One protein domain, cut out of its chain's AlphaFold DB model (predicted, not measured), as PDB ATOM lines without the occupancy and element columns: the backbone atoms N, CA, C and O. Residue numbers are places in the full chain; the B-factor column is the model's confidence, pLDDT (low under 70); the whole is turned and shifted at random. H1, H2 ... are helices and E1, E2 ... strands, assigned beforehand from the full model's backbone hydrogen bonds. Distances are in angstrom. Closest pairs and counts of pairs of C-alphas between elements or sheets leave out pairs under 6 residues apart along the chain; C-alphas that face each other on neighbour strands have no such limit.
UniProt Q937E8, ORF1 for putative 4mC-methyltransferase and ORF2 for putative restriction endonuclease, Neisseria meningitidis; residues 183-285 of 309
ATOM      1  N   PRO A 183     126.983 111.992 113.891       97.31
ATOM      2  CA  PRO A 183     127.497 111.782 112.540       97.31
ATOM      3  C   PRO A 183     127.105 110.408 111.989       97.31
ATOM      4  O   PRO A 183     127.054 109.431 112.734       97.31
ATOM      5  N   GLU A 184     126.872 110.310 110.679       94.62
ATOM      6  CA  GLU A 184     126.410 109.057 110.057       94.62
ATOM      7  C   GLU A 184     127.421 107.909 110.204       94.62
ATOM      8  O   GLU A 184     127.024 106.764 110.394       94.62
ATOM      9  N   ASP A 185     128.723 108.220 110.241       95.12
ATOM     10  CA  ASP A 185     129.803 107.250 110.486       95.12
ATOM     11  C   ASP A 185     129.758 106.634 111.900       95.12
ATOM     12  O   ASP A 185     130.450 105.655 112.193       95.12
ATOM     13  N   ASN A 186     128.958 107.209 112.803       97.06
ATOM     14  CA  ASN A 186     128.828 106.791 114.193       97.06
ATOM     15  C   ASN A 186     127.578 105.944 114.465       97.06
ATOM     16  O   ASN A 186     127.282 105.653 115.628       97.06
ATOM     17  N   TYR A 187     126.868 105.493 113.432       95.50
ATOM     18  CA  TYR A 187     125.817 104.496 113.584       95.50
ATOM     19  C   TYR A 187     125.663 103.600 112.355       95.50
ATOM     20  O   TYR A 187     126.067 103.932 111.249       95.50
ATOM     21  N   ASP A 188     125.044 102.440 112.548       90.38
ATOM     22  CA  ASP A 188     124.713 101.517 111.467       90.38
ATOM     23  C   ASP A 188     123.277 101.017 111.626       90.38
ATOM     24  O   ASP A 188     122.902 100.413 112.634       90.38
ATOM     25  N   ALA A 189     122.484 101.304 110.592       83.75
ATOM     26  CA  ALA A 189     121.067 100.984 110.469       83.75
ATOM     27  C   ALA A 189     120.791 100.024 109.294       83.75
ATOM     28  O   ALA A 189     119.680 100.006 108.737       83.75
ATOM     29  N   SER A 190     121.818  99.305 108.831       79.12
ATOM     30  CA  SER A 190     121.703  98.331 107.750       79.12
ATOM     31  C   SER A 190     120.769  97.188 108.142       79.12
ATOM     32  O   SER A 190     120.700  96.754 109.290       79.12
ATOM     33  N   THR A 191     119.984  96.710 107.175       68.31
ATOM     34  CA  THR A 191     119.080  95.583 107.408       68.31
ATOM     35  C   THR A 191     119.900  94.329 107.667       68.31
ATOM     36  O   THR A 191     120.741  93.959 106.847       68.31
ATOM     37  N   PHE A 192     119.629  93.655 108.782       67.69
ATOM     38  CA  PHE A 192     120.285  92.400 109.111       67.69
ATOM     39  C   PHE A 192     120.104  91.363 107.994       67.69
ATOM     40  O   PHE A 192     118.984  91.031 107.595       67.69
ATOM     41  N   VAL A 193     121.218  90.805 107.522       63.12
ATOM     42  CA  VAL A 193     121.242  89.675 106.592       63.12
ATOM     43  C   VAL A 193     121.864  88.497 107.323       63.12
ATOM     44  O   VAL A 193     123.040  88.542 107.669       63.12
ATOM     45  N   LYS A 194     121.071  87.440 107.541       66.31
ATOM     46  CA  LYS A 194     121.535  86.244 108.249       66.31
ATOM     47  C   LYS A 194     122.706  85.597 107.513       66.31
ATOM     48  O   LYS A 194     122.540  85.050 106.419       66.31
ATOM     49  N   ASP A 195     123.851  85.575 108.170       71.38
ATOM     50  CA  ASP A 195     125.032  84.848 107.764       71.38
ATOM     51  C   ASP A 195     124.858  83.361 108.094       71.38
ATOM     52  O   ASP A 195     124.913  82.920 109.243       71.38
ATOM     53  N   LYS A 196     124.625  82.563 107.049       72.88
ATOM     54  CA  LYS A 196     124.441  81.111 107.166       72.88
ATOM     55  C   LYS A 196     125.725  80.370 107.554       72.88
ATOM     56  O   LYS A 196     125.641  79.177 107.829       72.88
ATOM     57  N   SER A 197     126.884  81.035 107.549       71.00
ATOM     58  CA  SER A 197     128.164  80.435 107.936       71.00
ATOM     59  C   SER A 197     128.409  80.448 109.450       71.00
ATOM     60  O   SER A 197     129.191  79.641 109.950       71.00
ATOM     61  N   LYS A 198     127.714  81.313 110.199       71.00
ATOM     62  CA  LYS A 198     127.832  81.395 111.659       71.00
ATOM     63  C   LYS A 198     126.914  80.387 112.348       71.00
ATOM     64  O   LYS A 198     125.758  80.210 111.968       71.00
ATOM     65  N   SER A 199     127.412  79.775 113.423       66.62
ATOM     66  CA  SER A 199     126.635  78.862 114.277       66.62
ATOM     67  C   SER A 199     125.489  79.574 115.003       66.62
ATOM     68  O   SER A 199     124.425  78.990 115.212       66.62
ATOM     69  N   VAL A 200     125.684  80.849 115.347       63.88
ATOM     70  CA  VAL A 200     124.667  81.734 115.912       63.88
ATOM     71  C   VAL A 200     124.787  83.093 115.233       63.88
ATOM     72  O   VAL A 200     125.814  83.757 115.347       63.88
ATOM     73  N   ASP A 201     123.727  83.506 114.542       65.62
ATOM     74  CA  ASP A 201     123.604  84.838 113.953       65.62
ATOM     75  C   ASP A 201     122.186  85.348 114.206       65.62
ATOM     76  O   ASP A 201     121.204  84.655 113.905       65.62
ATOM     77  N   ARG A 202     122.082  86.509 114.855       65.44
ATOM     78  CA  ARG A 202     120.819  87.062 115.355       65.44
ATOM     79  C   ARG A 202     120.577  88.437 114.759       65.44
ATOM     80  O   ARG A 202     121.513  89.213 114.608       65.44
ATOM     81  N   GLU A 203     119.309  88.707 114.464       67.62
ATOM     82  CA  GLU A 203     118.843  90.022 114.031       67.62
ATOM     83  C   GLU A 203     119.120  91.049 115.128       67.62
ATOM     84  O   GLU A 203     118.825  90.802 116.300       67.62
ATOM     85  N   ILE A 204     119.738  92.159 114.730       72.62
ATOM     86  CA  ILE A 204     120.110  93.276 115.591       72.62
ATOM     87  C   ILE A 204     119.471  94.519 114.997       72.62
ATOM     88  O   ILE A 204     119.601  94.753 113.794       72.62
ATOM     89  N   ASP A 205     118.779  95.280 115.841       73.81
ATOM     90  CA  ASP A 205     117.942  96.387 115.389       73.81
ATOM     91  C   ASP A 205     118.799  97.572 114.909       73.81
ATOM     92  O   ASP A 205     118.471  98.206 113.901       73.81
ATOM     93  N   PHE A 206     119.893  97.885 115.622       92.12
ATOM     94  CA  PHE A 206     120.727  99.059 115.352       92.12
ATOM     95  C   PHE A 206     122.103  98.985 116.045       92.12
ATOM     96  O   PHE A 206     122.259  98.312 117.068       92.12
ATOM     97  N   TYR A 207     123.095  99.725 115.539       93.94
ATOM     98  CA  TYR A 207     124.374  99.936 116.228       93.94
ATOM     99  C   TYR A 207     124.724 101.413 116.370       93.94
ATOM    100  O   TYR A 207     124.613 102.169 115.409       93.94
ATOM    101  N   LEU A 208     125.263 101.786 117.531       96.50
ATOM    102  CA  LEU A 208     126.109 102.974 117.659       96.50
ATOM    103  C   LEU A 208     127.577 102.570 117.506       96.50
ATOM    104  O   LEU A 208     127.980 101.485 117.931       96.50
ATOM    105  N   ILE A 209     128.377 103.432 116.889       95.75
ATOM    106  CA  ILE A 209     129.761 103.149 116.514       95.75
ATOM    107  C   ILE A 209     130.676 104.222 117.089       95.75
ATOM    108  O   ILE A 209     130.472 105.418 116.884       95.75
ATOM    109  N   LYS A 210     131.743 103.785 117.758       95.56
ATOM    110  CA  LYS A 210     132.881 104.635 118.114       95.56
ATOM    111  C   LYS A 210     134.166 103.937 117.715       95.56
ATOM    112  O   LYS A 210     134.487 102.872 118.243       95.56
ATOM    113  N   ASN A 211     134.941 104.559 116.830       90.69
ATOM    114  CA  ASN A 211     136.165 103.974 116.283       90.69
ATOM    115  C   ASN A 211     135.867 102.598 115.647       90.69
ATOM    116  O   ASN A 211     135.164 102.532 114.647       90.69
ATOM    117  N   GLN A 212     136.367 101.507 116.236       87.88
ATOM    118  CA  GLN A 212     136.108 100.125 115.800       87.88
ATOM    119  C   GLN A 212     135.088  99.386 116.686       87.88
ATOM    120  O   GLN A 212     134.757  98.232 116.414       87.88
ATOM    121  N   ASN A 213     134.581 100.027 117.742       92.88
ATOM    122  CA  ASN A 213     133.615  99.426 118.656       92.88
ATOM    123  C   ASN A 213     132.192  99.631 118.134       92.88
ATOM    124  O   ASN A 213     131.807 100.749 117.788       92.88
ATOM    125  N   ARG A 214     131.406  98.550 118.130       93.00
ATOM    126  CA  ARG A 214     129.976  98.555 117.801       93.00
ATOM    127  C   ARG A 214     129.172  98.227 119.054       93.00
ATOM    128  O   ARG A 214     129.363  97.165 119.645       93.00
ATOM    129  N   TYR A 215     128.275  99.126 119.436       94.75
ATOM    130  CA  TYR A 215     127.396  98.989 120.592       94.75
ATOM    131  C   TYR A 215     125.999  98.604 120.117       94.75
ATOM    132  O   TYR A 215     125.358  99.349 119.374       94.75
ATOM    133  N   LEU A 216     125.552  97.417 120.519       93.12
ATOM    134  CA  LEU A 216     124.270  96.844 120.140       93.12
ATOM    135  C   LEU A 216     123.150  97.623 120.817       93.12
ATOM    136  O   LEU A 216     123.084  97.710 122.050       93.12
ATOM    137  N   CYS A 217     122.273  98.161 119.982       93.94
ATOM    138  CA  CYS A 217     121.075  98.859 120.396       93.94
ATOM    139  C   CYS A 217     119.860  97.991 120.073       93.94
ATOM    140  O   CYS A 217     119.689  97.547 118.938       93.94
ATOM    141  N   GLU A 218     119.013  97.780 121.067       92.31
ATOM    142  CA  GLU A 218     117.747  97.071 120.919       92.31
ATOM    143  C   GLU A 218     116.612  98.044 121.220       92.31
ATOM    144  O   GLU A 218     116.666  98.806 122.194       92.31
ATOM    145  N   VAL A 219     115.575  98.011 120.386       92.75
ATOM    146  CA  VAL A 219     114.419  98.893 120.528       92.75
ATOM    147  C   VAL A 219     113.175  98.058 120.776       92.75
ATOM    148  O   VAL A 219     112.931  97.078 120.077       92.75
ATOM    149  N   LYS A 220     112.351  98.420 121.762       91.88
ATOM    150  CA  LYS A 220     111.101  97.701 122.041       91.88
ATOM    151  C   LYS A 220     109.951  98.641 122.380       91.88
ATOM    152  O   LYS A 220     109.961  99.352 123.377       91.88
ATOM    153  N   LEU A 221     108.889  98.583 121.577       90.81
ATOM    154  CA  LEU A 221     107.609  99.207 121.916       90.81
ATOM    155  C   LEU A 221     106.792  98.236 122.786       90.81
ATOM    156  O   LEU A 221     106.014  97.422 122.289       90.81
ATOM    157  N   MET A 222     107.015  98.290 124.094       82.88
ATOM    158  CA  MET A 222     106.485  97.368 125.091       82.88
ATOM    159  C   MET A 222     105.106  97.785 125.601       82.88
ATOM    160  O   MET A 222     104.714  98.947 125.586       82.88
ATOM    161  N   GLY A 223     104.329  96.813 126.078       72.38
ATOM    162  CA  GLY A 223     103.122  97.069 126.860       72.38
ATOM    163  C   GLY A 223     103.331  96.745 128.323       72.38
ATOM    164  O   GLY A 223     104.121  95.869 128.657       72.38
ATOM    165  N   LYS A 224     102.550  97.392 129.193       71.81
ATOM    166  CA  LYS A 224     102.565  97.131 130.640       71.81
ATOM    167  C   LYS A 224     102.407  95.639 130.985       71.81
ATOM    168  O   LYS A 224     102.937  95.198 131.994       71.81
ATOM    169  N   GLY A 225     101.679  94.880 130.163       67.94
ATOM    170  CA  GLY A 225     101.434  93.447 130.355       67.94
ATOM    171  C   GLY A 225     102.448  92.501 129.704       67.94
ATOM    172  O   GLY A 225     102.126  91.330 129.572       67.94
ATOM    173  N   ASN A 226     103.599  92.987 129.229       73.75
ATOM    174  CA  ASN A 226     104.660  92.141 128.663       73.75
ATOM    175  C   ASN A 226     106.064  92.659 129.054       73.75
ATOM    176  O   ASN A 226     106.849  93.026 128.170       73.75
ATOM    177  N   PRO A 227     106.367  92.790 130.363       78.19
ATOM    178  CA  PRO A 227     107.681  93.229 130.839       78.19
ATOM    179  C   PRO A 227     108.826  92.284 130.437       78.19
ATOM    180  O   PRO A 227     109.972  92.724 130.371       78.19
ATOM    181  N   GLU A 228     108.527  91.023 130.118       82.19
ATOM    182  CA  GLU A 228     109.483  89.980 129.718       82.19
ATOM    183  C   GLU A 228     110.143  90.278 128.366       82.19
ATOM    184  O   GLU A 228     111.200  89.743 128.045       82.19
ATOM    185  N   SER A 229     109.574  91.188 127.567       81.44
ATOM    186  CA  SER A 229     110.228  91.643 126.331       81.44
ATOM    187  C   SER A 229     111.604  92.272 126.584       81.44
ATOM    188  O   SER A 229     112.434  92.282 125.675       81.44
ATOM    189  N   ALA A 230     111.866  92.757 127.803       84.50
ATOM    190  CA  ALA A 230     113.177  93.257 128.206       84.50
ATOM    191  C   ALA A 230     114.232  92.143 128.376       84.50
ATOM    192  O   ALA A 230     115.422  92.436 128.309       84.50
ATOM    193  N   ASP A 231     113.854  90.864 128.489       86.00
ATOM    194  CA  ASP A 231     114.818  89.749 128.566       86.00
ATOM    195  C   ASP A 231     115.637  89.592 127.273       86.00
ATOM    196  O   ASP A 231     116.697  88.954 127.259       86.00
ATOM    197  N   ALA A 232     115.192  90.234 126.183       85.50
ATOM    198  CA  ALA A 232     115.978  90.410 124.967       85.50
ATOM    199  C   ALA A 232     117.364  91.006 125.259       85.50
ATOM    200  O   ALA A 232     118.327  90.632 124.587       85.50
ATOM    201  N   ILE A 233     117.484  91.843 126.295       89.44
ATOM    202  CA  ILE A 233     118.747  92.427 126.747       89.44
ATOM    203  C   ILE A 233     119.779  91.334 127.040       89.44
ATOM    204  O   ILE A 233     120.880  91.358 126.487       89.44
ATOM    205  N   ILE A 234     119.393  90.337 127.844       86.75
ATOM    206  CA  ILE A 234     120.255  89.216 128.242       86.75
ATOM    207  C   ILE A 234     120.510  88.316 127.042       86.75
ATOM    208  O   ILE A 234     121.650  87.988 126.720       86.75
ATOM    209  N   ALA A 235     119.438  87.925 126.350       84.94
ATOM    210  CA  ALA A 235     119.538  86.971 125.260       84.94
ATOM    211  C   ALA A 235     120.429  87.489 124.122       84.94
ATOM    212  O   ALA A 235     121.100  86.686 123.474       84.94
ATOM    213  N   ARG A 236     120.416  88.799 123.849       84.44
ATOM    214  CA  ARG A 236     121.125  89.427 122.724       84.44
ATOM    215  C   ARG A 236     122.419  90.136 123.129       84.44
ATOM    216  O   ARG A 236     123.083  90.660 122.246       84.44
ATOM    217  N   ASN A 237     122.796  90.116 124.411       87.88
ATOM    218  CA  ASN A 237     123.950  90.854 124.938       87.88
ATOM    219  C   ASN A 237     123.904  92.347 124.550       87.88
ATOM    220  O   ASN A 237     124.858  92.903 124.007       87.88
ATOM    221  N   THR A 238     122.740  92.956 124.769       91.56
ATOM    222  CA  THR A 238     122.452  94.351 124.413       91.56
ATOM    223  C   THR A 238     123.199  95.302 125.339       91.56
ATOM    224  O   THR A 238     123.150  95.112 126.550       91.56
ATOM    225  N   GLN A 239     123.837  96.346 124.800       95.81
ATOM    226  CA  GLN A 239     124.455  97.405 125.612       95.81
ATOM    227  C   GLN A 239     123.549  98.628 125.791       95.81
ATOM    228  O   GLN A 239     123.685  99.341 126.785       95.81
ATOM    229  N   ILE A 240     122.644  98.875 124.838       96.38
ATOM    230  CA  ILE A 240     121.741 100.028 124.832       96.38
ATOM    231  C   ILE A 240     120.306  99.558 124.586       96.38
ATOM    232  O   ILE A 240     120.017  98.960 123.550       96.38
ATOM    233  N   PHE A 241     119.396  99.856 125.512       95.75
ATOM    234  CA  PHE A 241     117.992  99.457 125.424       95.75
ATOM    235  C   PHE A 241     117.051 100.663 125.365       95.75
ATOM    236  O   PHE A 241     116.912 101.418 126.328       95.75
ATOM    237  N   ILE A 242     116.365 100.842 124.238       95.62
ATOM    238  CA  ILE A 242     115.401 101.928 124.046       95.62
ATOM    239  C   ILE A 242     113.991 101.351 124.054       95.62
ATOM    240  O   ILE A 242     113.636 100.531 123.209       95.62
ATOM    241  N   ALA A 243     113.151 101.803 124.978       94.50
ATOM    242  CA  ALA A 243     111.771 101.351 125.068       94.50
ATOM    243  C   ALA A 243     110.782 102.512 125.150       94.50
ATOM    244  O   ALA A 243     111.117 103.609 125.603       94.50
ATOM    245  N   ASP A 244     109.529 102.275 124.748       92.88
ATOM    246  CA  ASP A 244     108.458 103.236 125.033       92.88
ATOM    247  C   ASP A 244     108.209 103.318 126.549       92.88
ATOM    248  O   ASP A 244     108.117 104.408 127.100       92.88
ATOM    249  N   THR A 245     108.159 102.178 127.244       91.56
ATOM    250  CA  THR A 245     107.925 102.062 128.688       91.56
ATOM    251  C   THR A 245     108.806 100.983 129.309       91.56
ATOM    252  O   THR A 245     109.061  99.951 128.696       91.56
ATOM    253  N   LEU A 246     109.230 101.200 130.558       91.88
ATOM    254  CA  LEU A 246     109.969 100.228 131.369       91.88
ATOM    255  C   LEU A 246     109.357 100.133 132.766       91.88
ATOM    256  O   LEU A 246     109.083 101.156 133.400       91.88
ATOM    257  N   SER A 247     109.177  98.909 133.267       91.44
ATOM    258  CA  SER A 247     108.841  98.701 134.680       91.44
ATOM    259  C   SER A 247     110.039  99.038 135.576       91.44
ATOM    260  O   SER A 247     111.182  99.061 135.115       91.44
ATOM    261  N   GLN A 248     109.806  99.263 136.874       91.81
ATOM    262  CA  GLN A 248     110.913  99.487 137.812       91.81
ATOM    263  C   GLN A 248     111.866  98.285 137.871       91.81
ATOM    264  O   GLN A 248     113.075  98.467 137.945       91.81
ATOM    265  N   GLN A 249     111.332  97.066 137.772       91.88
ATOM    266  CA  GLN A 249     112.144  95.855 137.737       91.88
ATOM    267  C   GLN A 249     113.039  95.808 136.494       91.88
ATOM    268  O   GLN A 249     114.217  95.496 136.625       91.88
ATOM    269  N   ASN A 250     112.525  96.178 135.313       92.88
ATOM    270  CA  ASN A 250     113.352  96.220 134.102       92.88
ATOM    271  C   ASN A 250     114.479  97.251 134.222       92.88
ATOM    272  O   ASN A 250     115.595  96.968 133.803       92.88
ATOM    273  N   LYS A 251     114.213  98.422 134.816       94.38
ATOM    274  CA  LYS A 251     115.246  99.445 135.054       94.38
ATOM    275  C   LYS A 251     116.340  98.921 135.979       94.38
ATOM    276  O   LYS A 251     117.503  98.948 135.605       94.38
ATOM    277  N   ASN A 252     115.951  98.353 137.124       94.56
ATOM    278  CA  ASN A 252     116.893  97.759 138.074       94.56
ATOM    279  C   ASN A 252     117.746  96.662 137.411       94.56
ATOM    280  O   ASN A 252     118.944  96.589 137.648       94.56
ATOM    281  N   GLN A 253     117.134  95.835 136.559       93.31
ATOM    282  CA  GLN A 253     117.827  94.785 135.813       93.31
ATOM    283  C   GLN A 253     118.807  95.365 134.783       93.31
ATOM    284  O   GLN A 253     119.919  94.861 134.657       93.31
ATOM    285  N   CYS A 254     118.432  96.430 134.065       95.19
ATOM    286  CA  CYS A 254     119.357  97.128 133.171       95.19
ATOM    287  C   CYS A 254     120.548  97.691 133.956       95.19
ATOM    288  O   CYS A 254     121.689  97.501 133.545       95.19
ATOM    289  N   ASP A 255     120.292  98.316 135.107       95.31
ATOM    290  CA  ASP A 255     121.330  98.895 135.961       95.31
ATOM    291  C   ASP A 255     122.290  97.815 136.502       95.31
ATOM    292  O   ASP A 255     123.509  97.987 136.452       95.31
ATOM    293  N   GLU A 256     121.764  96.669 136.952       95.19
ATOM    294  CA  GLU A 256     122.558  95.518 137.408       95.19
ATOM    295  C   GLU A 256     123.430  94.939 136.283       95.19
ATOM    296  O   GLU A 256     124.611  94.647 136.487       95.19
ATOM    297  N   LEU A 257     122.871  94.831 135.074       95.00
ATOM    298  CA  LEU A 257     123.567  94.347 133.880       95.00
ATOM    299  C   LEU A 257     124.468  95.406 133.225       95.00
ATOM    300  O   LEU A 257     125.164  95.090 132.260       95.00
ATOM    301  N   LYS A 258     124.482  96.642 133.744       96.00
ATOM    302  CA  LYS A 258     125.201  97.800 133.179       96.00
ATOM    303  C   LYS A 258     124.808  98.104 131.729       96.00
ATOM    304  O   LYS A 258     125.648  98.469 130.907       96.00
ATOM    305  N   VAL A 259     123.526  97.948 131.426       96.88
ATOM    306  CA  VAL A 259     122.917  98.281 130.138       96.88
ATOM    307  C   VAL A 259     122.331  99.679 130.243       96.88
ATOM    308  O   VAL A 259     121.515  99.946 131.122       96.88
ATOM    309  N   GLU A 260     122.747 100.584 129.362       97.62
ATOM    310  CA  GLU A 260     122.181 101.933 129.329       97.62
ATOM    311  C   GLU A 260     120.781 101.884 128.713       97.62
ATOM    312  O   GLU A 260     120.546 101.175 127.732       97.62
ATOM    313  N   TRP A 261     119.837 102.638 129.273       96.50
ATOM    314  CA  TRP A 261     118.436 102.531 128.879       96.50
ATOM    315  C   TRP A 261     117.722 103.876 128.768       96.50
ATOM    316  O   TRP A 261     118.031 104.841 129.470       96.50
ATOM    317  N   VAL A 262     116.706 103.921 127.902       96.69
ATOM    318  CA  VAL A 262     115.761 105.041 127.787       96.69
ATOM    319  C   VAL A 262     114.331 104.513 127.828       96.69
ATOM    320  O   VAL A 262     113.971 103.622 127.066       96.69
ATOM    321  N   ALA A 263     113.501 105.114 128.683       95.38
ATOM    322  CA  ALA A 263     112.051 104.943 128.673       95.38
ATOM    323  C   ALA A 263     111.405 106.217 128.107       95.38
ATOM    324  O   ALA A 263     111.273 107.223 128.803       95.38
ATOM    325  N   LEU A 264     111.039 106.194 126.827       95.75
ATOM    326  CA  LEU A 264     110.650 107.391 126.072       95.75
ATOM    327  C   LEU A 264     109.335 108.024 126.556       95.75
ATOM    328  O   LEU A 264     109.169 109.240 126.480       95.75
ATOM    329  N   ARG A 265     108.426 107.223 127.127       92.56
ATOM    330  CA  ARG A 265     107.172 107.708 127.725       92.56
ATOM    331  C   ARG A 265     107.296 108.275 129.132       92.56
ATOM    332  O   ARG A 265     106.293 108.691 129.705       92.56
ATOM    333  N   GLU A 266     108.498 108.331 129.689       93.94
ATOM    334  CA  GLU A 266     108.755 109.207 130.829       93.94
ATOM    335  C   GLU A 266     108.838 110.654 130.359       93.94
ATOM    336  O   GLU A 266     109.213 110.907 129.217       93.94
ATOM    337  N   GLN A 267     108.505 111.605 131.235       92.00
ATOM    338  CA  GLN A 267     108.564 113.029 130.913       92.00
ATOM    339  C   GLN A 267     109.944 113.395 130.351       92.00
ATOM    340  O   GLN A 267     110.953 113.224 131.031       92.00
ATOM    341  N   GLN A 268     109.962 113.884 129.104       92.06
ATOM    342  CA  GLN A 268     111.187 114.219 128.367       92.06
ATOM    343  C   GLN A 268     112.195 113.054 128.308       92.06
ATOM    344  O   GLN A 268     113.406 113.263 128.288       92.06
ATOM    345  N   GLY A 269     111.710 111.809 128.269       94.06
ATOM    346  CA  GLY A 269     112.539 110.603 128.324       94.06
ATOM    347  C   GLY A 269     113.611 110.553 127.234       94.06
ATOM    348  O   GLY A 269     114.728 110.118 127.499       94.06
ATOM    349  N   PHE A 270     113.320 111.082 126.042       95.69
ATOM    350  CA  PHE A 270     114.282 111.178 124.937       95.69
ATOM    351  C   PHE A 270     115.537 112.010 125.277       95.69
ATOM    352  O   PHE A 270     116.590 111.792 124.677       95.69
ATOM    353  N   LEU A 271     115.476 112.914 126.268       96.06
ATOM    354  CA  LEU A 271     116.645 113.667 126.739       96.06
ATOM    355  C   LEU A 271     117.705 112.768 127.391       96.06
ATOM    356  O   LEU A 271     118.895 113.067 127.363       96.06
ATOM    357  N   LYS A 272     117.300 111.608 127.919       96.06
ATOM    358  CA  LYS A 272     118.231 110.631 128.501       96.06
ATOM    359  C   LYS A 272     119.154 109.997 127.465       96.06
ATOM    360  O   LYS A 272     120.198 109.475 127.844       96.06
ATOM    361  N   PHE A 273     118.809 110.064 126.177       97.94
ATOM    362  CA  PHE A 273     119.663 109.543 125.112       97.94
ATOM    363  C   PHE A 273     121.033 110.237 125.082       97.94
ATOM    364  O   PHE A 273     122.042 109.582 124.841       97.94
ATOM    365  N   GLU A 274     121.103 111.520 125.453       97.81
ATOM    366  CA  GLU A 274     122.367 112.246 125.593       97.81
ATOM    367  C   GLU A 274     123.342 111.563 126.560       97.81
ATOM    368  O   GLU A 274     124.537 111.461 126.284       97.81
ATOM    369  N   LYS A 275     122.834 111.063 127.693       96.88
ATOM    370  CA  LYS A 275     123.653 110.352 128.681       96.88
ATOM    371  C   LYS A 275     124.306 109.123 128.050       96.88
ATOM    372  O   LYS A 275     125.486 108.893 128.275       96.88
ATOM    373  N   ILE A 276     123.560 108.385 127.230       97.56
ATOM    374  CA  ILE A 276     124.059 107.196 126.530       97.56
ATOM    375  C   ILE A 276     125.186 107.579 125.571       97.56
ATOM    376  O   ILE A 276     126.257 106.977 125.615       97.56
ATOM    377  N   LEU A 277     124.976 108.617 124.756       98.38
ATOM    378  CA  LEU A 277     125.997 109.112 123.830       98.38
ATOM    379  C   LEU A 277     127.280 109.507 124.576       98.38
ATOM    380  O   LEU A 277     128.371 109.137 124.147       98.38
ATOM    381  N   ARG A 278     127.157 110.165 125.738       97.81
ATOM    382  CA  ARG A 278     128.296 110.497 126.611       97.81
ATOM    383  C   ARG A 278     128.973 109.257 127.204       97.81
ATOM    384  O   ARG A 278     130.197 109.191 127.177       97.81
ATOM    385  N   THR A 279     128.212 108.281 127.711       97.12
ATOM    386  CA  THR A 279     128.754 107.034 128.291       97.12
ATOM    387  C   THR A 279     129.632 106.282 127.287       97.12
ATOM    388  O   THR A 279     130.685 105.767 127.658       97.12
ATOM    389  N   PHE A 280     129.221 106.233 126.018       96.62
ATOM    390  CA  PHE A 280     129.937 105.512 124.959       96.62
ATOM    391  C   PHE A 280     130.881 106.396 124.124       96.62
ATOM    392  O   PHE A 280     131.417 105.930 123.118       96.62
ATOM    393  N   ASP A 281     131.098 107.652 124.535       97.19
ATOM    394  CA  ASP A 281     131.917 108.648 123.826       97.19
ATOM    395  C   ASP A 281     131.530 108.808 122.341       97.19
ATOM    396  O   ASP A 281     132.369 109.028 121.465       97.19
ATOM    397  N   ILE A 282     130.246 108.673 122.017       98.00
ATOM    398  CA  ILE A 282     129.740 108.892 120.659       98.00
ATOM    399  C   ILE A 282     129.774 110.401 120.380       98.00
ATOM    400  O   ILE A 282     129.323 111.157 121.231       98.00
ATOM    401  N   PRO A 283     130.302 110.887 119.241       97.56
ATOM    402  CA  PRO A 283     130.227 112.304 118.883       97.56
ATOM    403  C   PRO A 283     128.779 112.744 118.642       97.56
ATOM    404  O   PRO A 283     128.034 112.066 117.939       97.56
ATOM    405  N   PHE A 284     128.383 113.885 119.207       98.25
ATOM    406  CA  PHE A 284     127.043 114.452 119.037       98.25
ATOM    407  C   PHE A 284     127.026 115.950 119.369       98.25
ATOM    408  O   PHE A 284     127.972 116.480 119.959       98.25
ATOM    409  N   ILE A 285     125.924 116.621 119.034       97.81
ATOM    410  CA  ILE A 285     125.599 117.983 119.469       97.81
ATOM    411  C   ILE A 285     124.375 117.904 120.386       97.81
ATOM    412  O   ILE A 285     123.340 117.362 120.001       97.81
TER     413      ILE A 285
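AT A GLANCE: This is residues 183 to 285 of the 309 residues of the protein "ORF1 for putative 4mC-methyltransferase and ORF2 for putative restriction endonuclease" of Neisseria meningitidis (UniProt Q937E8). A small sheet of four strands has helices over both faces, H1 and H2 over one and H3 over the other. The hairpin E1 and E2 extends the sheet to one side, where the long unnamed stretch 183 to 205 runs past E1 and sticks out at residues 195 to 200. The printed part has 103 residues, in the order E1 E2 H1 E3 H2 E4 H3; the sheet, E1 E2 E3 E4, is mixed. The class is mixed, helices and strands, with 51 residues, under half, in named elements. It is compact, with a radius of gyration of the C-alphas of 14.1 A and spans of 39 by 35 by 23 A.

HOW THE PARTS SIT: Inner strands E2, residues 213 to 220, and E3, residues 240 to 243, are parallel, with N 218 and O 240 at 2.9 A. E3 and edge strand E4, residues 260 to 263, are parallel, with N 241 and O 260 at 2.8 A. E2 and edge strand E1, residues 206 to 210, form an antiparallel hairpin, with N 215 and O 208 at 2.8 A. H3, residues 269 to 279, is on the sheet over E3 and E4, at a height of 8.2 A; the closest C-alphas of H3 and E4 are those of Gly 269 and Ala 263, 5.7 A apart. On the opposite face are H1, residues 227 to 236, over E2 at a height of 9.6 A, and H2, residues 248 to 256. H1 and H2 only just touch, with 3 pairs of C-alphas within 8 A, the closest being Ala 230 and Asn 250, 6.6 A. E2, H1, E3 and E3, H2, E4 are strand-helix-strand units, parallel neighbour strands with a helix between, both with right-handed crossovers. Every O i to N i+4 pair is within hydrogen-bond range in H2, but 2 of 6 in H1 and 3 of 7 in H3, where O i to N i+3 gives 6 of 7 and 8 of 8.

IN THESE COORDINATES: E1 begins at C-alpha 206 (120.727, 99.059, 115.352) and spans 13.7 A; E2 spans 22.8 A, H1 16.2 A, E3 10.1 A, H2 12.3 A and E4 10.6 A. H3 spans 16.6 A and ends at C-alpha 279 (128.754, 107.034, 128.291).

THE WHOLE: The C-alphas farthest apart, of Ser 197 and Gln 267, are 44.4 A apart. The printed part has no cut, and no link between named elements is long. The mean pLDDT of the printed part is 88.6; residues 191 to 194, 199 to 203 and 225 are under 70.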